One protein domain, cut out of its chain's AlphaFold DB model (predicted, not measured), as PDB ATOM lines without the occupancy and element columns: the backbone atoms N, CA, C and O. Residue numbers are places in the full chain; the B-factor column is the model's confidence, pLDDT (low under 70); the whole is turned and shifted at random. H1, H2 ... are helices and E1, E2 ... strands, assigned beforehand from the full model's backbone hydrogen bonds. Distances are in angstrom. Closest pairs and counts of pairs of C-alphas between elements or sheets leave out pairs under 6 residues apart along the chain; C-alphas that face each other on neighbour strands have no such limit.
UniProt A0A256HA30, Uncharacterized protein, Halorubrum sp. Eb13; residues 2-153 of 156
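Overview. This is residues 2 to 153 of the 156 residues of an uncharacterized protein of Halorubrum sp. Eb13 (UniProt A0A256HA30). One long helix, H5, is the spine of this domain: the short helices H4, H3 and H2 pack on it within its residues 56 to 69, H1 begins beside its residues 73 to 77, and a ribbon of two strands, E1 and E2, follows at that same end. Long links make much of the rest; residues 12 to 29 pass through the middle, and residues 137 to 153, with H7, stick out. The printed part has 152 residues, with seven named helices and two named strands in the order H1 H2 H3 H4 H5 E1 H6 E2 H7; the sheet, E1 - E2, is antiparallel and the class is mostly helix. The whole is only just loose, close to compact, with a radius of gyration of the C-alphas of 18.2 A and spans of 50 by 36 by 33 A.

Along the chain. Begin at the sheet: find C-alpha 83 at (143.796, 106.844, 131.515), where E1, residues 83 to 89, sets out on its 16.1 A. Its partner E2, residues 118 to 123, covers 15.8 A. Then find C-alpha 56 at (140.348, 88.655, 97.388); from there H5, residues 56 to 78, runs 32.7 A. Before it come H1, residues 2 to 11, 14.4 A; H2, residues 30 to 34; H3, residues 41 to 44; and H4, residues 46 to 53, 10.4 A. H6 is residues 111 to 114, and H7, residues 142 to 151, runs 14.3 A to C-alpha 151 at (157.093, 83.203, 127.320).

Arrangement. Across E1 and E2, antiparallel at 151 degrees, look for N 86 and O 121, 2.8 A apart, and N 119 and O 88, 2.9 A, both within hydrogen-bond range. The closest C-alphas of H5 and E2, those of Leu 78 and Ala 123, are 4.3 A apart. H5 is the hub, touching four helices. Its residues 73 to 77 alone touch H1, closest at C-alphas 2 and 77, 5.8 A, at a shallow tilt of 14 degrees, the same way. Its residues 62 to 69 alone touch H2, closest at C-alphas 30 and 66, 5.2 A. Its residues 58 to 62 alone touch H3, closest at C-alphas 42 and 59, 6.4 A. H4 and H5 form a helical hairpin and only just touch, with 3 pairs of C-alphas within 8 A, closest at C-alphas 50 and 56, 6.4 A. H6 and H7 touch no helix. Every O i to N i+4 pair is within hydrogen-bond range in H1, H2, H4 and H7, and 18 of 19 in H5; H3 and H6 are too short for such a pair.

Size, cuts and confidence. The C-alphas of Asp 13 and Ser 52, the two farthest apart, are 51.2 A from each other. The printed part has no cut. The links H1 to H2, E1 to H6 and E2 to H7 are long; in the second, residues 95 to 96 pair antiparallel with residues 102 to 103. Residues 137 to 153, of which 142 to 151 belong to H7, stand free. The mean pLDDT of the printed part is 91.7, and residues 134 to 143 are under 70.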
ATOM      1  N   THR A   2     138.430  92.973 127.029       95.06
ATOM      2  CA  THR A   2     137.820  94.206 127.553       95.06
ATOM      3  C   THR A   2     137.184  94.065 128.942       95.06
ATOM      4  O   THR A   2     137.644  94.733 129.863       95.06
ATOM      5  N   ASP A   3     136.237  93.136 129.153       93.44
ATOM      6  CA  ASP A   3     135.596  92.916 130.472       93.44
ATOM      7  C   ASP A   3     136.596  92.774 131.616       93.44
ATOM      8  O   ASP A   3     136.427  93.321 132.703       93.44
ATOM      9  N   ARG A   4     137.652  92.011 131.351       92.06
ATOM     10  CA  ARG A   4     138.686  91.687 132.319       92.06
ATOM     11  C   ARG A   4     139.495  92.921 132.703       92.06
ATOM     12  O   ARG A   4     139.819  93.083 133.875       92.06
ATOM     13  N   ALA A   5     139.831  93.749 131.721       94.38
ATOM     14  CA  ALA A   5     140.584  94.971 131.942       94.38
ATOM     15  C   ALA A   5     139.759  96.024 132.682       94.38
ATOM     16  O   ALA A   5     140.286  96.635 133.601       94.38
ATOM     17  N   ILE A   6     138.471  96.169 132.353       94.62
ATOM     18  CA  ILE A   6     137.558  97.070 133.072       94.62
ATOM     19  C   ILE A   6     137.423  96.638 134.536       94.62
ATOM     20  O   ILE A   6     137.588  97.458 135.434       94.62
ATOM     21  N   ALA A   7     137.176  95.348 134.791       92.44
ATOM     22  CA  ALA A   7     137.043  94.831 136.154       92.44
ATOM     23  C   ALA A   7     138.306  95.091 136.991       92.44
ATOM     24  O   ALA A   7     138.232  95.582 138.111       92.44
ATOM     25  N   VAL A   8     139.478  94.789 136.431       92.19
ATOM     26  CA  VAL A   8     140.759  94.949 137.130       92.19
ATOM     27  C   VAL A   8     141.159  96.421 137.274       92.19
ATOM     28  O   VAL A   8     141.656  96.796 138.327       92.19
ATOM     29  N   GLY A   9     140.926  97.254 136.256       92.31
ATOM     30  CA  GLY A   9     141.268  98.679 136.274       92.31
ATOM     31  C   GLY A   9     140.391  99.523 137.201       92.31
ATOM     32  O   GLY A   9     140.829 100.576 137.643       92.31
ATOM     33  N   ARG A  10     139.174  99.064 137.526       91.38
ATOM     34  CA  ARG A  10     138.310  99.710 138.529       91.38
ATOM     35  C   ARG A  10     138.640  99.298 139.964       91.38
ATOM     36  O   ARG A  10     138.470 100.101 140.877       91.38
ATOM     37  N   ASP A  11     139.103  98.063 140.160       90.62
ATOM     38  CA  ASP A  11     139.337  97.495 141.496       90.62
ATOM     39  C   ASP A  11     140.786  97.652 141.990       90.62
ATOM     40  O   ASP A  11     141.061  97.452 143.176       90.62
ATOM     41  N   HIS A  12     141.721  98.015 141.110       90.25
ATOM     42  CA  HIS A  12     143.140  98.144 141.428       90.25
ATOM     43  C   HIS A  12     143.761  99.384 140.781       90.25
ATOM     44  O   HIS A  12     143.365  99.797 139.695       90.25
ATOM     45  N   ASP A  13     144.788  99.926 141.435       89.00
ATOM     46  CA  ASP A  13     145.562 101.069 140.950       89.00
ATOM     47  C   ASP A  13     146.881 100.580 140.328       89.00
ATOM     48  O   ASP A  13     147.690  99.931 141.000       89.00
ATOM     49  N   PHE A  14     147.083 100.851 139.037       91.06
ATOM     50  CA  PHE A  14     148.292 100.482 138.299       91.06
ATOM     51  C   PHE A  14     148.912 101.711 137.646       91.06
ATOM     52  O   PHE A  14     148.232 102.451 136.943       91.06
ATOM     53  N   ASP A  15     150.240 101.834 137.720       91.94
ATOM     54  CA  ASP A  15     150.968 102.858 136.958       91.94
ATOM     55  C   ASP A  15     150.830 102.662 135.436       91.94
ATOM     56  O   ASP A  15     150.933 103.612 134.657       91.94
ATOM     57  N   ARG A  16     150.686 101.402 134.991       92.94
ATOM     58  CA  ARG A  16     150.564 101.004 133.580       92.94
ATOM     59  C   ARG A  16     149.728  99.740 133.441       92.94
ATOM     60  O   ARG A  16     149.971  98.759 134.141       92.94
ATOM     61  N   LEU A  17     148.849  99.730 132.445       94.38
ATOM     62  CA  LEU A  17     148.093  98.554 132.035       94.38
ATOM     63  C   LEU A  17     148.406  98.228 130.572       94.38
ATOM     64  O   LEU A  17     148.324  99.098 129.707       94.38
ATOM     65  N   ILE A  18     148.770  96.975 130.300       94.88
ATOM     66  CA  ILE A  18     149.010  96.474 128.942       94.88
ATOM     67  C   ILE A  18     147.918  95.459 128.627       94.88
ATOM     68  O   ILE A  18     147.765  94.462 129.334       94.88
ATOM     69  N   LEU A  19     147.165  95.716 127.561       95.62
ATOM     70  CA  LEU A  19     146.150  94.810 127.046       95.62
ATOM     71  C   LEU A  19     146.619  94.224 125.722       95.62
ATOM     72  O   LEU A  19     147.158  94.939 124.882       95.62
ATOM     73  N   HIS A  20     146.374  92.933 125.530       94.81
ATOM     74  CA  HIS A  20     146.716  92.234 124.302       94.81
ATOM     75  C   HIS A  20     145.445  91.639 123.697       94.81
ATOM     76  O   HIS A  20     144.836  90.729 124.266       94.81
ATOM     77  N   TYR A  21     145.034  92.189 122.560       95.88
ATOM     78  CA  TYR A  21     143.946  91.659 121.748       95.88
ATOM     79  C   TYR A  21     144.510  90.722 120.682       95.88
ATOM     80  O   TYR A  21     145.613  90.937 120.197       95.88
ATOM     81  N   LEU A  22     143.760  89.673 120.342       93.81
ATOM     82  CA  LEU A  22     144.183  88.702 119.328       93.81
ATOM     83  C   LEU A  22     143.804  89.157 117.912       93.81
ATOM     84  O   LEU A  22     144.452  88.794 116.937       93.81
ATOM     85  N   GLN A  23     142.724  89.919 117.790       95.31
ATOM     86  CA  GLN A  23     142.212  90.380 116.509       95.31
ATOM     87  C   GLN A  23     143.162  91.383 115.836       95.31
ATOM     88  O   GLN A  23     143.787  92.186 116.529       95.31
ATOM     89  N   PRO A  24     143.219  91.394 114.492       95.50
ATOM     90  CA  PRO A  24     142.374  90.630 113.570       95.50
ATOM     91  C   PRO A  24     142.956  89.259 113.162       95.50
ATOM     92  O   PRO A  24     142.752  88.834 112.032       95.50
ATOM     93  N   HIS A  25     143.691  88.544 114.024       93.94
ATOM     94  CA  HIS A  25     144.254  87.236 113.659       93.94
ATOM     95  C   HIS A  25     143.153  86.188 113.356       93.94
ATOM     96  O   HIS A  25     142.186  86.075 114.114       93.94
ATOM     97  N   PRO A  26     143.298  85.360 112.299       91.75
ATOM     98  CA  PRO A  26     142.342  84.301 111.978       91.75
ATOM     99  C   PRO A  26     142.321  83.166 113.029       91.75
ATOM    100  O   PRO A  26     143.322  82.915 113.701       91.75
ATOM    101  N   PRO A  27     141.235  82.383 113.144       94.94
ATOM    102  CA  PRO A  27     140.017  82.434 112.335       94.94
ATOM    103  C   PRO A  27     139.184  83.692 112.607       94.94
ATOM    104  O   PRO A  27     139.077  84.123 113.749       94.94
ATOM    105  N   TYR A  28     138.565  84.241 111.559       96.69
ATOM    106  CA  TYR A  28     137.760  85.462 111.642       96.69
ATOM    107  C   TYR A  28     136.360  85.141 112.174       96.69
ATOM    108  O   TYR A  28     135.549  84.523 111.480       96.69
ATOM    109  N   VAL A  29     136.073  85.498 113.423       96.88
ATOM    110  CA  VAL A  29     134.843  85.103 114.121       96.88
ATOM    111  C   VAL A  29     133.741  86.156 114.088       96.88
ATOM    112  O   VAL A  29     132.582  85.780 114.278       96.88
ATOM    113  N   ALA A  30     134.061  87.423 113.813       97.19
ATOM    114  CA  ALA A  30     133.153  88.567 113.927       97.19
ATOM    115  C   ALA A  30     131.774  88.302 113.303       97.19
ATOM    116  O   ALA A  30     130.754  88.229 113.992       97.19
ATOM    117  N   ASN A  31     131.758  88.012 112.001       97.12
ATOM    118  CA  ASN A  31     130.530  87.799 111.233       97.12
ATOM    119  C   ASN A  31     129.752  86.537 111.654       97.12
ATOM    120  O   ASN A  31     128.551  86.412 111.390       97.12
ATOM    121  N   ALA A  32     130.424  85.545 112.242       96.88
ATOM    122  CA  ALA A  32     129.785  84.321 112.716       96.88
ATOM    123  C   ALA A  32     129.134  84.517 114.090       96.88
ATOM    124  O   ALA A  32     128.016  84.038 114.295       96.88
ATOM    125  N   VAL A  33     129.804  85.250 114.982       95.88
ATOM    126  CA  VAL A  33     129.282  85.643 116.296       95.88
ATOM    127  C   VAL A  33     128.063  86.544 116.130       95.88
ATOM    128  O   VAL A  33     127.007  86.217 116.668       95.88
ATOM    129  N   GLU A  34     128.169  87.602 115.321       95.88
ATOM    130  CA  GLU A  34     127.072  88.547 115.076       95.88
ATOM    131  C   GLU A  34     125.814  87.842 114.544       95.88
ATOM    132  O   GLU A  34     124.700  88.059 115.016       95.88
ATOM    133  N   SER A  35     125.991  86.934 113.582       96.38
ATOM    134  CA  SER A  35     124.883  86.213 112.948       96.38
ATOM    135  C   SER A  35     124.458  84.931 113.684       96.38
ATOM    136  O   SER A  35     123.598  84.206 113.180       96.38
ATOM    137  N   GLY A  36     125.076  84.585 114.820       96.56
ATOM    138  CA  GLY A  36     124.767  83.362 115.575       96.56
ATOM    139  C   GLY A  36     124.945  82.064 114.774       96.56
ATOM    140  O   GLY A  36     124.153  81.128 114.900       96.56
ATOM    141  N   ARG A  37     125.959  82.006 113.904       97.69
ATOM    142  CA  ARG A  37     126.190  80.901 112.957       97.69
ATOM    143  C   ARG A  37     127.574  80.282 113.121       97.69
ATOM    144  O   ARG A  37     128.431  80.782 113.834       97.69
ATOM    145  N   LYS A  38     127.811  79.177 112.409       97.31
ATOM    146  CA  LYS A  38     129.158  78.607 112.264       97.31
ATOM    147  C   LYS A  38     129.994  79.425 111.272       97.31
ATOM    148  O   LYS A  38     129.443  80.096 110.393       97.31
ATOM    149  N   LEU A  39     131.314  79.300 111.402       97.25
ATOM    150  CA  LEU A  39     132.272  79.884 110.469       97.25
ATOM    151  C   LEU A  39     132.051  79.342 109.053       97.25
ATOM    152  O   LEU A  39     131.851  78.142 108.842       97.25
ATOM    153  N   LYS A  40     132.099  80.246 108.081       97.75
ATOM    154  CA  LYS A  40     132.204  79.937 106.658       97.75
ATOM    155  C   LYS A  40     133.652  79.592 106.323       97.75
ATOM    156  O   LYS A  40     134.583  79.915 107.051       97.75
ATOM    157  N   ARG A  41     133.853  78.981 105.154       97.38
ATOM    158  CA  ARG A  41     135.188  78.565 104.706       97.38
ATOM    159  C   ARG A  41     136.195  79.723 104.653       97.38
ATOM    160  O   ARG A  41     137.314  79.533 105.100       97.38
ATOM    161  N   HIS A  42     135.804  80.897 104.152       96.50
ATOM    162  CA  HIS A  42     136.692  82.069 104.092       96.50
ATOM    163  C   HIS A  42     137.056  82.645 105.470       96.50
ATOM    164  O   HIS A  42     138.088  83.288 105.598       96.50
ATOM    165  N   GLU A  43     136.233  82.396 106.490       97.56
ATOM    166  CA  GLU A  43     136.470  82.827 107.873       97.56
ATOM    167  C   GLU A  43     137.423  81.872 108.605       97.56
ATOM    168  O   GLU A  43     138.276  82.300 109.377       97.56
ATOM    169  N   SER A  44     137.299  80.563 108.353       96.69
ATOM    170  CA  SER A  44     138.089  79.528 109.032       96.69
ATOM    171  C   SER A  44     139.400  79.158 108.327       96.69
ATOM    172  O   SER A  44     140.364  78.787 108.985       96.69
ATOM    173  N   ASP A  45     139.419  79.187 106.993       95.31
ATOM    174  CA  ASP A  45     140.544  78.806 106.125       95.31
ATOM    175  C   ASP A  45     140.669  79.842 105.001       95.31
ATOM    176  O   ASP A  45     140.377  79.583 103.828       95.31
ATOM    177  N   TRP A  46     141.043  81.063 105.383       94.19
ATOM    178  CA  TRP A  46     141.139  82.184 104.450       94.19
ATOM    179  C   TRP A  46     142.155  81.908 103.333       94.19
ATOM    180  O   TRP A  46     141.898  82.224 102.171       94.19
ATOM    181  N   TRP A  47     143.273  81.253 103.666       91.56
ATOM    182  CA  TRP A  47     144.341  80.935 102.722       91.56
ATOM    183  C   TRP A  47     143.886  79.924 101.673       91.56
ATOM    184  O   TRP A  47     144.016  80.160 100.470       91.56
ATOM    185  N   GLY A  48     143.336  78.785 102.110       93.50
ATOM    186  CA  GLY A  48     142.848  77.756 101.201       93.50
ATOM    187  C   GLY A  48     141.645  78.233 100.393       93.50
ATOM    188  O   GLY A  48     141.498  77.857  99.226       93.50
ATOM    189  N   TYR A  49     140.799  79.092 100.973       96.38
ATOM    190  CA  TYR A  49     139.738  79.772 100.241       96.38
ATOM    191  C   TYR A  49     140.319  80.627  99.111       96.38
ATOM    192  O   TYR A  49     140.051  80.311  97.950       96.38
ATOM    193  N   LEU A  50     141.175  81.604  99.437       94.75
ATOM    194  CA  LEU A  50     141.773  82.529  98.473       94.75
ATOM    195  C   LEU A  50     142.530  81.795  97.365       94.75
ATOM    196  O   LEU A  50     142.323  82.081  96.190       94.75
ATOM    197  N   GLY A  51     143.339  80.793  97.714       93.06
ATOM    198  CA  GLY A  51     144.079  79.997  96.733       93.06
ATOM    199  C   GLY A  51     143.183  79.200  95.779       93.06
ATOM    200  O   GLY A  51     143.574  78.938  94.646       93.06
ATOM    201  N   SER A  52     141.974  78.822  96.211       96.69
ATOM    202  CA  SER A  52     141.029  78.057  95.383       96.69
ATOM    203  C   SER A  52     140.059  78.915  94.569       96.69
ATOM    204  O   SER A  52     139.577  78.453  93.537       96.69
ATOM    205  N   THR A  53     139.741  80.127  95.029       97.31
ATOM    206  CA  THR A  53     138.714  80.984  94.412       97.31
ATOM    207  C   THR A  53     139.286  82.228  93.743       97.31
ATOM    208  O   THR A  53     138.659  82.754  92.828       97.31
ATOM    209  N   GLY A  54     140.442  82.719  94.197       95.19
ATOM    210  CA  GLY A  54     140.962  84.037  93.832       95.19
ATOM    211  C   GLY A  54     140.111  85.205  94.349       95.19
ATOM    212  O   GLY A  54     140.325  86.338  93.929       95.19
ATOM    213  N   ASP A  55     139.144  84.950  95.234       97.00
ATOM    214  CA  ASP A  55     138.205  85.959  95.729       97.00
ATOM    215  C   ASP A  55     138.818  86.771  96.881       97.00
ATOM    216  O   ASP A  55     138.575  86.522  98.065       97.00
ATOM    217  N   TYR A  56     139.669  87.721  96.493       96.06
ATOM    218  CA  TYR A  56     140.348  88.655  97.388       96.06
ATOM    219  C   TYR A  56     139.366  89.535  98.166       96.06
ATOM    220  O   TYR A  56     139.521  89.695  99.373       96.06
ATOM    221  N   GLU A  57     138.343  90.073  97.499       97.81
ATOM    222  CA  GLU A  57     137.398  91.019  98.102       97.81
ATOM    223  C   GLU A  57     136.659  90.396  99.288       97.81
ATOM    224  O   GLU A  57     136.503  91.036 100.330       97.81
ATOM    225  N   THR A  58     136.253  89.128  99.179       97.75
ATOM    226  CA  THR A  58     135.636  88.417 100.306       97.75
ATOM    227  C   THR A  58     136.593  88.308 101.497       97.75
ATOM    228  O   THR A  58     136.187  88.580 102.628       97.75
ATOM    229  N   ILE A  59     137.862  87.943 101.274       97.12
ATOM    230  CA  ILE A  59     138.854  87.845 102.360       97.12
ATOM    231  C   ILE A  59     139.136  89.211 102.977       97.12
ATOM    232  O   ILE A  59     139.131  89.337 104.199       97.12
ATOM    233  N   TRP A  60     139.347  90.226 102.143       97.31
ATOM    234  CA  TRP A  60     139.666  91.576 102.585       97.31
ATOM    235  C   TRP A  60     138.560  92.159 103.467       97.31
ATOM    236  O   TRP A  60     138.832  92.657 104.557       97.31
ATOM    237  N   ASN A  61     137.299  92.021 103.052       98.12
ATOM    238  CA  ASN A  61     136.173  92.468 103.869       98.12
ATOM    239  C   ASN A  61     136.057  91.662 105.169       98.12
ATOM    240  O   ASN A  61     135.857  92.258 106.219       98.12
ATOM    241  N   THR A  62     136.288  90.345 105.131       97.56
ATOM    242  CA  THR A  62     136.273  89.512 106.348       97.56
ATOM    243  C   THR A  62     137.345  89.950 107.356       97.56
ATOM    244  O   THR A  62     137.067  90.032 108.550       97.56
ATOM    245  N   TYR A  63     138.554  90.276 106.888       97.56
ATOM    246  CA  TYR A  63     139.629  90.816 107.727       97.56
ATOM    247  C   TYR A  63     139.254  92.177 108.335       97.56
ATOM    248  O   TYR A  63     139.459  92.407 109.528       97.56
ATOM    249  N   LEU A  64     138.668  93.077 107.535       98.06
ATOM    250  CA  LEU A  64     138.208  94.378 108.023       98.06
ATOM    251  C   LEU A  64     137.071  94.256 109.041       98.06
ATOM    252  O   LEU A  64     137.021  95.050 109.978       98.06
ATOM    253  N   ASP A  65     136.174  93.287 108.879       98.25
ATOM    254  CA  ASP A  65     135.097  93.033 109.836       98.25
ATOM    255  C   ASP A  65     135.653  92.526 111.173       98.25
ATOM    256  O   ASP A  65     135.224  92.996 112.225       98.25
ATOM    257  N   GLU A  66     136.672  91.659 111.157       97.94
ATOM    258  CA  GLU A  66     137.364  91.222 112.380       97.94
ATOM    259  C   GLU A  66     138.075  92.387 113.087       97.94
ATOM    260  O   GLU A  66     138.046  92.492 114.316       97.94
ATOM    261  N   LEU A  67     138.684  93.295 112.318       97.75
ATOM    262  CA  LEU A  67     139.309  94.497 112.865       97.75
ATOM    263  C   LEU A  67     138.272  95.445 113.485       97.75
ATOM    264  O   LEU A  67     138.491  95.964 114.574       97.75
ATOM    265  N   ARG A  68     137.136  95.675 112.818       98.25
ATOM    266  CA  ARG A  68     136.052  96.512 113.364       98.25
ATOM    267  C   ARG A  68     135.487  95.916 114.645       98.25
ATOM    268  O   ARG A  68     135.349  96.634 115.624       98.25
ATOM    269  N   TYR A  69     135.274  94.604 114.656       97.38
ATOM    270  CA  TYR A  69     134.783  93.880 115.821       97.38
ATOM    271  C   TYR A  69     135.636  94.124 117.073       97.38
ATOM    272  O   TYR A  69     135.096  94.388 118.143       97.38
ATOM    273  N   VAL A  70     136.970  94.101 116.957       97.25
ATOM    274  CA  VAL A  70     137.829  94.415 118.111       97.25
ATOM    275  C   VAL A  70     137.894  95.907 118.429       97.25
ATOM    276  O   VAL A  70     138.054  96.275 119.590       97.25
ATOM    277  N   LEU A  71     137.768  96.780 117.430       97.81
ATOM    278  CA  LEU A  71     137.746  98.222 117.666       97.81
ATOM    279  C   LEU A  71     136.488  98.661 118.427       97.81
ATOM    280  O   LEU A  71     136.602  99.554 119.263       97.81
ATOM    281  N   ASP A  72     135.351  97.993 118.231       97.75
ATOM    282  CA  ASP A  72     134.149  98.190 119.055       97.75
ATOM    283  C   ASP A  72     134.434  97.831 120.532       97.75
ATOM    284  O   ASP A  72     134.093  98.573 121.455       97.75
ATOM    285  N   ASP A  73     135.154  96.730 120.773       96.81
ATOM    286  CA  ASP A  73     135.610  96.315 122.108       96.81
ATOM    287  C   ASP A  73     136.593  97.324 122.739       96.81
ATOM    288  O   ASP A  73     136.586  97.530 123.958       96.81
ATOM    289  N   VAL A  74     137.455  97.945 121.928       97.62
ATOM    290  CA  VAL A  74     138.376  99.005 122.366       97.62
ATOM    291  C   VAL A  74     137.614 100.294 122.671       97.62
ATOM    292  O   VAL A  74     137.938 100.961 123.649       97.62
ATOM    293  N   GLU A  75     136.577 100.639 121.911       97.88
ATOM    294  CA  GLU A  75     135.716 101.785 122.220       97.88
ATOM    295  C   GLU A  75     135.016 101.606 123.574       97.88
ATOM    296  O   GLU A  75     134.991 102.534 124.389       97.88
ATOM    297  N   ILE A  76     134.511 100.403 123.866       97.44
ATOM    298  CA  ILE A  76     133.954 100.083 125.189       97.44
ATOM    299  C   ILE A  76     135.012 100.301 126.275       97.44
ATOM    300  O   ILE A  76     134.709 100.935 127.289       97.44
ATOM    301  N   LEU A  77     136.241  99.819 126.062       97.00
ATOM    302  CA  LEU A  77     137.349  99.993 127.004       97.00
ATOM    303  C   LEU A  77     137.662 101.474 127.258       97.00
ATOM    304  O   LEU A  77     137.737 101.886 128.412       97.00
ATOM    305  N   LEU A  78     137.827 102.273 126.199       97.94
ATOM    306  CA  LEU A  78     138.179 103.695 126.298       97.94
ATOM    307  C   LEU A  78     137.117 104.512 127.049       97.94
ATOM    308  O   LEU A  78     137.447 105.510 127.685       97.94
ATOM    309  N   ASN A  79     135.857 104.082 126.997       98.00
ATOM    310  CA  ASN A  79     134.749 104.714 127.713       98.00
ATOM    311  C   ASN A  79     134.535 104.168 129.136       98.00
ATOM    312  O   ASN A  79     133.593 104.598 129.807       98.00
ATOM    313  N   ASN A  80     135.322 103.186 129.589       96.94
ATOM    314  CA  ASN A  80     135.113 102.482 130.862       96.94
ATOM    315  C   ASN A  80     136.412 102.213 131.641       96.94
ATOM    316  O   ASN A  80     136.477 101.284 132.447       96.94
ATOM    317  N   LEU A  81     137.447 103.011 131.387       94.94
ATOM    318  CA  LEU A  81     138.717 102.981 132.104       94.94
ATOM    319  C   LEU A  81     139.276 104.406 132.142       94.94
ATOM    320  O   LEU A  81     139.158 105.128 131.155       94.94
ATOM    321  N   ASP A  82     139.882 104.813 133.254       94.88
ATOM    322  CA  ASP A  82     140.531 106.121 133.357       94.88
ATOM    323  C   ASP A  82     142.007 106.023 132.969       94.88
ATOM    324  O   ASP A  82     142.793 105.325 133.609       94.88
ATOM    325  N   ALA A  83     142.398 106.730 131.908       96.50
ATOM    326  CA  ALA A  83     143.796 106.844 131.515       96.50
ATOM    327  C   ALA A  83     144.060 108.160 130.775       96.50
ATOM    328  O   ALA A  83     143.525 108.411 129.693       96.50
ATOM    329  N   GLU A  84     144.983 108.965 131.309       96.69
ATOM    330  CA  GLU A  84     145.420 110.213 130.666       96.69
ATOM    331  C   GLU A  84     146.113 109.980 129.316       96.69
ATOM    332  O   GLU A  84     146.156 110.877 128.476       96.69
ATOM    333  N   ARG A  85     146.692 108.792 129.105       97.94
ATOM    334  CA  ARG A  85     147.338 108.414 127.850       97.94
ATOM    335  C   ARG A  85     147.104 106.945 127.544       97.94
ATOM    336  O   ARG A  85     147.500 106.074 128.311       97.94
ATOM    337  N   VAL A  86     146.559 106.692 126.364       98.38
ATOM    338  CA  VAL A  86     146.421 105.368 125.768       98.38
ATOM    339  C   VAL A  86     147.158 105.364 124.437       98.38
ATOM    340  O   VAL A  86     146.969 106.263 123.621       98.38
ATOM    341  N   ALA A  87     147.998 104.354 124.222       98.31
ATOM    342  CA  ALA A  87     148.598 104.069 122.926       98.31
ATOM    343  C   ALA A  87     148.004 102.765 122.385       98.31
ATOM    344  O   ALA A  87     148.031 101.744 123.071       98.31
ATOM    345  N   ILE A  88     147.472 102.808 121.166       98.31
ATOM    346  CA  ILE A  88     146.922 101.653 120.455       98.31
ATOM    347  C   ILE A  88     147.847 101.361 119.277       98.31
ATOM    348  O   ILE A  88     148.112 102.234 118.447       98.31
ATOM    349  N   SER A  89     148.348 100.132 119.224       97.75
ATOM    350  CA  SER A  89     149.272  99.654 118.198       97.75
ATOM    351  C   SER A  89     148.989  98.190 117.889       97.75
ATOM    352  O   SER A  89     148.275  97.518 118.633       97.75
ATOM    353  N   ALA A  90     149.581  97.703 116.805       96.69
ATOM    354  CA  ALA A  90     149.690  96.281 116.514       96.69
ATOM    355  C   ALA A  90     151.143  95.816 116.689       96.69
ATOM    356  O   ALA A  90     152.073  96.627 116.669       96.69
ATOM    357  N   ASP A  91     151.326  94.514 116.867       94.56
ATOM    358  CA  ASP A  91     152.618  93.832 116.842       94.56
ATOM    359  C   ASP A  91     153.130  93.629 115.406       94.56
ATOM    360  O   ASP A  91     154.331  93.758 115.154       94.56
ATOM    361  N   HIS A  92     152.223  93.390 114.454       96.12
ATOM    362  CA  HIS A  92     152.496  93.359 113.017       96.12
ATOM    363  C   HIS A  92     151.247  93.690 112.175       96.12
ATOM    364  O   HIS A  92     150.139  93.845 112.683       96.12
ATOM    365  N   GLY A  93     151.442  93.836 110.865       95.75
ATOM    366  CA  GLY A  93     150.380  93.865 109.859       95.75
ATOM    367  C   GLY A  93     150.207  92.512 109.162       95.75
ATOM    368  O   GLY A  93     150.781  91.506 109.577       95.75
ATOM    369  N   GLU A  94     149.444  92.488 108.075       95.06
ATOM    370  CA  GLU A  94     149.081  91.274 107.338       95.06
ATOM    371  C   GLU A  94     149.216  91.536 105.835       95.06
ATOM    372  O   GLU A  94     148.739  92.564 105.347       95.06
ATOM    373  N   SER A  95     149.872  90.639 105.095       95.12
ATOM    374  CA  SER A  95     149.989  90.765 103.637       95.12
ATOM    375  C   SER A  95     148.962  89.888 102.924       95.12
ATOM    376  O   SER A  95     148.717  88.743 103.316       95.12
ATOM    377  N   PHE A  96     148.397  90.404 101.834       93.38
ATOM    378  CA  PHE A  96     147.376  89.744 101.019       93.38
ATOM    379  C   PHE A  96     147.812  89.558  99.557       93.38
ATOM    380  O   PHE A  96     146.980  89.471  98.650       93.38
ATOM    381  N   GLY A  97     149.120  89.454  99.318       91.94
ATOM    382  CA  GLY A  97     149.713  89.198  98.005       91.94
ATOM    383  C   GLY A  97     150.739  90.244  97.583       91.94
ATOM    384  O   GLY A  97     151.381  90.085  96.538       91.94
ATOM    385  N   GLU A  98     150.924  91.305  98.370       94.12
ATOM    386  CA  GLU A  98     151.950  92.305  98.109       94.12
ATOM    387  C   GLU A  98     153.324  91.638  98.087       94.12
ATOM    388  O   GLU A  98     153.698  90.880  98.980       94.12
ATOM    389  N   TYR A  99     154.086  91.894  97.024       94.06
ATOM    390  CA  TYR A  99     155.391  91.265  96.804       94.06
ATOM    391  C   TYR A  99     155.363  89.726  96.831       94.06
ATOM    392  O   TYR A  99     156.377  89.102  97.145       94.06
ATOM    393  N   TRP A 100     154.232  89.119  96.449       91.44
ATOM    394  CA  TRP A 100     154.010  87.666  96.451       91.44
ATOM    395  C   TRP A 100     154.018  87.029  97.846       91.44
ATOM    396  O   TRP A 100     154.098  85.803  97.967       91.44
ATOM    397  N   GLU A 101     153.941  87.838  98.900       92.50
ATOM    398  CA  GLU A 101     153.763  87.363 100.261       92.50
ATOM    399  C   GLU A 101     152.290  87.431 100.644       92.50
ATOM    400  O   GLU A 101     151.559  88.340 100.276       92.50
ATOM    401  N   TYR A 102     151.866  86.423 101.383       92.56
ATOM    402  CA  TYR A 102     150.568  86.362 102.018       92.56
ATOM    403  C   TYR A 102     150.846  85.938 103.455       92.56
ATOM    404  O   TYR A 102     151.734  85.100 103.682       92.56
ATOM    405  N   GLY A 103     150.100  86.473 104.408       93.06
ATOM    406  CA  GLY A 103     150.401  86.235 105.809       93.06
ATOM    407  C   GLY A 103     151.446  87.216 106.368       93.06
ATOM    408  O   GLY A 103     151.812  88.217 105.744       93.06
ATOM    409  N   HIS A 104     151.995  86.840 107.520       94.19
ATOM    410  CA  HIS A 104     153.029  87.567 108.256       94.19
ATOM    411  C   HIS A 104     154.146  86.605 108.690       94.19
ATOM    412  O   HIS A 104     154.251  86.190 109.845       94.19
ATOM    413  N   LYS A 105     155.001  86.178 107.755       91.50
ATOM    414  CA  LYS A 105     156.057  85.206 108.085       91.50
ATOM    415  C   LYS A 105     157.062  85.798 109.076       91.50
ATOM    416  O   LYS A 105     157.418  86.973 108.999       91.50
ATOM    417  N   THR A 106     157.596  84.962 109.967       91.44
ATOM    418  CA  THR A 106     158.661  85.370 110.893       91.44
ATOM    419  C   THR A 106     159.849  85.949 110.124       91.44
ATOM    420  O   THR A 106     160.375  85.319 109.207       91.44
ATOM    421  N   GLY A 107     160.277  87.153 110.510       90.88
ATOM    422  CA  GLY A 107     161.365  87.862 109.836       90.88
ATOM    423  C   GLY A 107     160.978  88.481 108.489       90.88
ATOM    424  O   GLY A 107     161.874  88.847 107.728       90.88
ATOM    425  N   SER A 108     159.680  88.601 108.181       93.38
ATOM    426  CA  SER A 108     159.220  89.284 106.972       93.38
ATOM    427  C   SER A 108     159.752  90.716 106.918       93.38
ATOM    428  O   SER A 108     159.720  91.464 107.896       93.38
ATOM    429  N   ILE A 109     160.252  91.100 105.743       94.69
ATOM    430  CA  ILE A 109     160.675  92.470 105.438       94.69
ATOM    431  C   ILE A 109     159.592  93.258 104.698       94.69
ATOM    432  O   ILE A 109     159.827  94.418 104.355       94.69
ATOM    433  N   ASN A 110     158.433  92.644 104.447       96.44
ATOM    434  CA  ASN A 110     157.345  93.259 103.709       96.44
ATOM    435  C   ASN A 110     156.805  94.477 104.480       96.44
ATOM    436  O   ASN A 110     156.459  94.353 105.660       96.44
ATOM    437  N   PRO A 111     156.729  95.666 103.851       96.25
ATOM    438  CA  PRO A 111     156.253  96.865 104.528       96.25
ATOM    439  C   PRO A 111     154.812  96.736 105.034       96.25
ATOM    440  O   PRO A 111     154.503  97.351 106.048       96.25
ATOM    441  N   TYR A 112     153.963  95.916 104.410       95.75
ATOM    442  CA  TYR A 112     152.583  95.683 104.858       95.75
ATOM    443  C   TYR A 112     152.504  94.837 106.136       95.75
ATOM    444  O   TYR A 112     151.549  94.961 106.890       95.75
ATOM    445  N   VAL A 113     153.538  94.040 106.423       96.75
ATOM    446  CA  VAL A 113     153.669  93.289 107.682       96.75
ATOM    447  C   VAL A 113     154.365  94.130 108.756       96.75
ATOM    448  O   VAL A 113     154.077  94.003 109.940       96.75
ATOM    449  N   ARG A 114     155.293  95.011 108.371       96.12
ATOM    450  CA  ARG A 114     156.125  95.776 109.320       96.12
ATOM    451  C   ARG A 114     155.568  97.138 109.712       96.12
ATOM    452  O   ARG A 114     156.023  97.708 110.700       96.12
ATOM    453  N   THR A 115     154.663  97.694 108.916       95.81
ATOM    454  CA  THR A 115     154.083  99.013 109.180       95.81
ATOM    455  C   THR A 115     152.823  98.833 110.005       95.81
ATOM    456  O   THR A 115     151.812  98.359 109.498       95.81
ATOM    457  N   VAL A 116     152.895  99.223 111.273       96.69
ATOM    458  CA  VAL A 116     151.785  99.134 112.226       96.69
ATOM    459  C   VAL A 116     151.282 100.529 112.594       96.69
ATOM    460  O   VAL A 116     152.060 101.491 112.545       96.69
ATOM    461  N   PRO A 117     149.994 100.679 112.939       95.81
ATOM    462  CA  PRO A 117     149.483 101.946 113.439       95.81
ATOM    463  C   PRO A 117     150.102 102.278 114.803       95.81
ATOM    464  O   PRO A 117     150.389 101.387 115.592       95.81
ATOM    465  N   TRP A 118     150.246 103.569 115.090       97.75
ATOM    466  CA  TRP A 118     150.486 104.085 116.437       97.75
ATOM    467  C   TRP A 118     149.503 105.225 116.674       97.75
ATOM    468  O   TRP A 118     149.641 106.302 116.089       97.75
ATOM    469  N   VAL A 119     148.475 104.964 117.476       97.94
ATOM    470  CA  VAL A 119     147.412 105.929 117.768       97.94
ATOM    471  C   VAL A 119     147.474 106.293 119.239       97.94
ATOM    472  O   VAL A 119     147.329 105.429 120.100       97.94
ATOM    473  N   GLU A 120     147.674 107.576 119.523       98.50
ATOM    474  CA  GLU A 120     147.604 108.115 120.880       98.50
ATOM    475  C   GLU A 120     146.224 108.724 121.129       98.50
ATOM    476  O   GLU A 120     145.696 109.461 120.297       98.50
ATOM    477  N   THR A 121     145.640 108.405 122.279       98.12
ATOM    478  CA  THR A 121     144.329 108.891 122.717       98.12
ATOM    479  C   THR A 121     144.256 108.912 124.250       98.12
ATOM    480  O   THR A 121     145.264 108.716 124.932       98.12
ATOM    481  N   THR A 122     143.074 109.157 124.803       98.25
ATOM    482  CA  THR A 122     142.765 109.114 126.238       98.25
ATOM    483  C   THR A 122     141.605 108.157 126.498       98.25
ATOM    484  O   THR A 122     140.819 107.888 125.589       98.25
ATOM    485  N   ALA A 123     141.465 107.692 127.735       97.44
ATOM    486  CA  ALA A 123     140.298 106.946 128.193       97.44
ATOM    487  C   ALA A 123     139.677 107.649 129.406       97.44
ATOM    488  O   ALA A 123     140.397 108.222 130.225       97.44
ATOM    489  N   ASN A 124     138.350 107.634 129.484       97.50
ATOM    490  CA  ASN A 124     137.603 108.196 130.601       97.50
ATOM    491  C   ASN A 124     136.467 107.247 130.969       97.50
ATOM    492  O   ASN A 124     135.593 106.976 130.140       97.50
ATOM    493  N   ASP A 125     136.429 106.809 132.223       96.06
ATOM    494  CA  ASP A 125     135.383 105.925 132.703       96.06
ATOM    495  C   ASP A 125     134.050 106.677 132.845       96.06
ATOM    496  O   ASP A 125     133.864 107.576 133.665       96.06
ATOM    497  N   THR A 126     133.091 106.302 132.006       95.75
ATOM    498  CA  THR A 126     131.723 106.831 132.018       95.75
ATOM    499  C   THR A 126     130.778 106.006 132.893       95.75
ATOM    500  O   THR A 126     129.636 106.415 133.110       95.75
ATOM    501  N   GLY A 127     131.205 104.828 133.361       91.75
ATOM    502  CA  GLY A 127     130.358 103.873 134.074       91.75
ATOM    503  C   GLY A 127     129.258 103.245 133.208       91.75
ATOM    504  O   GLY A 127     128.317 102.661 133.744       91.75
ATOM    505  N   SER A 128     129.341 103.381 131.881       91.94
ATOM    506  CA  SER A 128     128.296 102.948 130.940       91.94
ATOM    507  C   SER A 128     128.240 101.433 130.723       91.94
ATOM    508  O   SER A 128     127.217 100.920 130.266       91.94
ATOM    509  N   TYR A 129     129.305 100.712 131.074       91.69
ATOM    510  CA  TYR A 129     129.425  99.269 130.904       91.69
ATOM    511  C   TYR A 129     129.729  98.571 132.234       91.69
ATOM    512  O   TYR A 129     130.681  98.922 132.937       91.69
ATOM    513  N   SER A 130     128.951  97.541 132.572       84.06
ATOM    514  CA  SER A 130     129.243  96.649 133.698       84.06
ATOM    515  C   SER A 130     129.893  95.366 133.191       84.06
ATOM    516  O   SER A 130     129.250  94.591 132.481       84.06
ATOM    517  N   SER A 131     131.141  95.124 133.590       76.88
ATOM    518  CA  SER A 131     131.853  93.888 133.264       76.88
ATOM    519  C   SER A 131     131.127  92.673 133.838       76.88
ATOM    520  O   SER A 131     130.740  92.662 135.008       76.88
ATOM    521  N   SER A 132     130.997  91.620 133.037       74.56
ATOM    522  CA  SER A 132     130.350  90.371 133.465       74.56
ATOM    523  C   SER A 132     131.270  89.453 134.287       74.56
ATOM    524  O   SER A 132     130.826  88.441 134.831       74.56
ATOM    525  N   ILE A 133     132.555  89.805 134.385       73.75
ATOM    526  CA  ILE A 133     133.620  88.999 134.982       73.75
ATOM    527  C   ILE A 133     134.061  89.627 136.307       73.75
ATOM    528  O   ILE A 133     134.348  90.820 136.362       73.75
ATOM    529  N   SER A 134     134.175  88.820 137.363       64.44
ATOM    530  CA  SER A 134     134.819  89.246 138.611       64.44
ATOM    531  C   SER A 134     136.352  89.229 138.478       64.44
ATOM    532  O   SER A 134     136.900  88.329 137.825       64.44
ATOM    533  N   PRO A 135     137.084  90.166 139.112       61.81
ATOM    534  CA  PRO A 135     138.537  90.067 139.225       61.81
ATOM    535  C   PRO A 135     138.927  88.730 139.879       61.81
ATOM    536  O   PRO A 135     138.137  88.162 140.639       61.81
ATOM    537  N   PRO A 136     140.116  88.167 139.590       61.50
ATOM    538  CA  PRO A 136     140.526  86.941 140.237       61.50
ATOM    539  C   PRO A 136     140.776  87.282 141.699       61.50
ATOM    540  O   PRO A 136     141.281  88.347 142.048       61.50
ATOM    541  N   THR A 137     140.490  86.330 142.563       57.78
ATOM    542  CA  THR A 137     141.162  86.336 143.858       57.78
ATOM    543  C   THR A 137     142.621  85.931 143.617       57.78
ATOM    544  O   THR A 137     142.875  85.198 142.663       57.78
ATOM    545  N   GLU A 138     143.565  86.412 144.431       58.44
ATOM    546  CA  GLU A 138     145.042  86.273 144.323       58.44
ATOM    547  C   GLU A 138     145.597  84.817 144.272       58.44
ATOM    548  O   GLU A 138     146.718  84.544 144.683       58.44
ATOM    549  N   LYS A 139     144.818  83.828 143.828       49.72
ATOM    550  CA  LYS A 139     145.098  82.389 143.891       49.72
ATOM    551  C   LYS A 139     145.299  81.718 142.529       49.72
ATOM    552  O   LYS A 139     145.139  80.501 142.436       49.72
ATOM    553  N   GLU A 140     145.673  82.446 141.481       53.78
ATOM    554  CA  GLU A 140     146.432  81.793 140.406       53.78
ATOM    555  C   GLU A 140     147.884  81.705 140.877       53.78
ATOM    556  O   GLU A 140     148.453  82.704 141.296       53.78
ATOM    557  N   SER A 141     148.456  80.498 140.922       54.25
ATOM    558  CA  SER A 141     149.804  80.301 141.460       54.25
ATOM    559  C   SER A 141     150.799  81.162 140.688       54.25
ATOM    560  O   SER A 141     150.940  80.946 139.481       54.25
ATOM    561  N   ASP A 142     151.500  82.061 141.382       62.16
ATOM    562  CA  ASP A 142     152.467  83.004 140.806       62.16
ATOM    563  C   ASP A 142     153.343  82.360 139.720       62.16
ATOM    564  O   ASP A 142     153.476  82.910 138.636       62.16
ATOM    565  N   GLY A 143     153.826  81.128 139.926       67.56
ATOM    566  CA  GLY A 143     154.660  80.415 138.947       67.56
ATOM    567  C   GLY A 143     154.053  80.266 137.541       67.56
ATOM    568  O   GLY A 143     154.760  80.438 136.556       67.56
ATOM    569  N   ALA A 144     152.746  80.019 137.417       74.38
ATOM    570  CA  ALA A 144     152.097  79.882 136.107       74.38
ATOM    571  C   ALA A 144     151.942  81.232 135.384       74.38
ATOM    572  O   ALA A 144     151.972  81.290 134.153       74.38
ATOM    573  N   VAL A 145     151.779  82.318 136.146       80.12
ATOM    574  CA  VAL A 145     151.739  83.684 135.607       80.12
ATOM    575  C   VAL A 145     153.139  84.098 135.163       80.12
ATOM    576  O   VAL A 145     153.300  84.589 134.049       80.12
ATOM    577  N   GLU A 146     154.152  83.836 135.987       83.12
ATOM    578  CA  GLU A 146     155.559  84.118 135.694       83.12
ATOM    579  C   GLU A 146     156.032  83.422 134.412       83.12
ATOM    580  O   GLU A 146     156.534  84.091 133.508       83.12
ATOM    581  N   ASP A 147     155.784  82.115 134.278       84.38
ATOM    582  CA  ASP A 147     156.145  81.348 133.079       84.38
ATOM    583  C   ASP A 147     155.474  81.916 131.819       84.38
ATOM    584  O   ASP A 147     156.089  82.017 130.753       84.38
ATOM    585  N   ARG A 148     154.207  82.336 131.933       81.31
ATOM    586  CA  ARG A 148     153.460  82.934 130.822       81.31
ATOM    587  C   ARG A 148     154.010  84.304 130.443       81.31
ATOM    588  O   ARG A 148     154.134  84.599 129.258       81.31
ATOM    589  N   LEU A 149     154.346  85.134 131.428       84.38
ATOM    590  CA  LEU A 149     154.947  86.444 131.197       84.38
ATOM    591  C   LEU A 149     156.342  86.317 130.580       84.38
ATOM    592  O   LEU A 149     156.654  87.071 129.661       84.38
ATOM    593  N   ALA A 150     157.147  85.345 131.013       85.25
ATOM    594  CA  ALA A 150     158.449  85.055 130.417       85.25
ATOM    595  C   ALA A 150     158.317  84.572 128.964       85.25
ATOM    596  O   ALA A 150     159.004  85.078 128.079       85.25
ATOM    597  N   ALA A 151     157.374  83.665 128.683       82.94
ATOM    598  CA  ALA A 151     157.093  83.203 127.320       82.94
ATOM    599  C   ALA A 151     156.641  84.338 126.381       82.94
ATOM    600  O   ALA A 151     156.905  84.292 125.182       82.94
ATOM    601  N   LEU A 152     155.982  85.362 126.929       80.31
ATOM    602  CA  LEU A 152     155.571  86.570 126.213       80.31
ATOM    603  C   LEU A 152     156.660  87.661 126.170       80.31
ATOM    604  O   LEU A 152     156.451  88.697 125.546       80.31
ATOM    605  N   GLY A 153     157.810  87.457 126.824       79.12
ATOM    606  CA  GLY A 153     158.918  88.418 126.867       79.12
ATOM    607  C   GLY A 153     158.737  89.579 127.851       79.12
ATOM    608  O   GLY A 153     159.524  90.523 127.833       79.12
TER     609      GLY A 153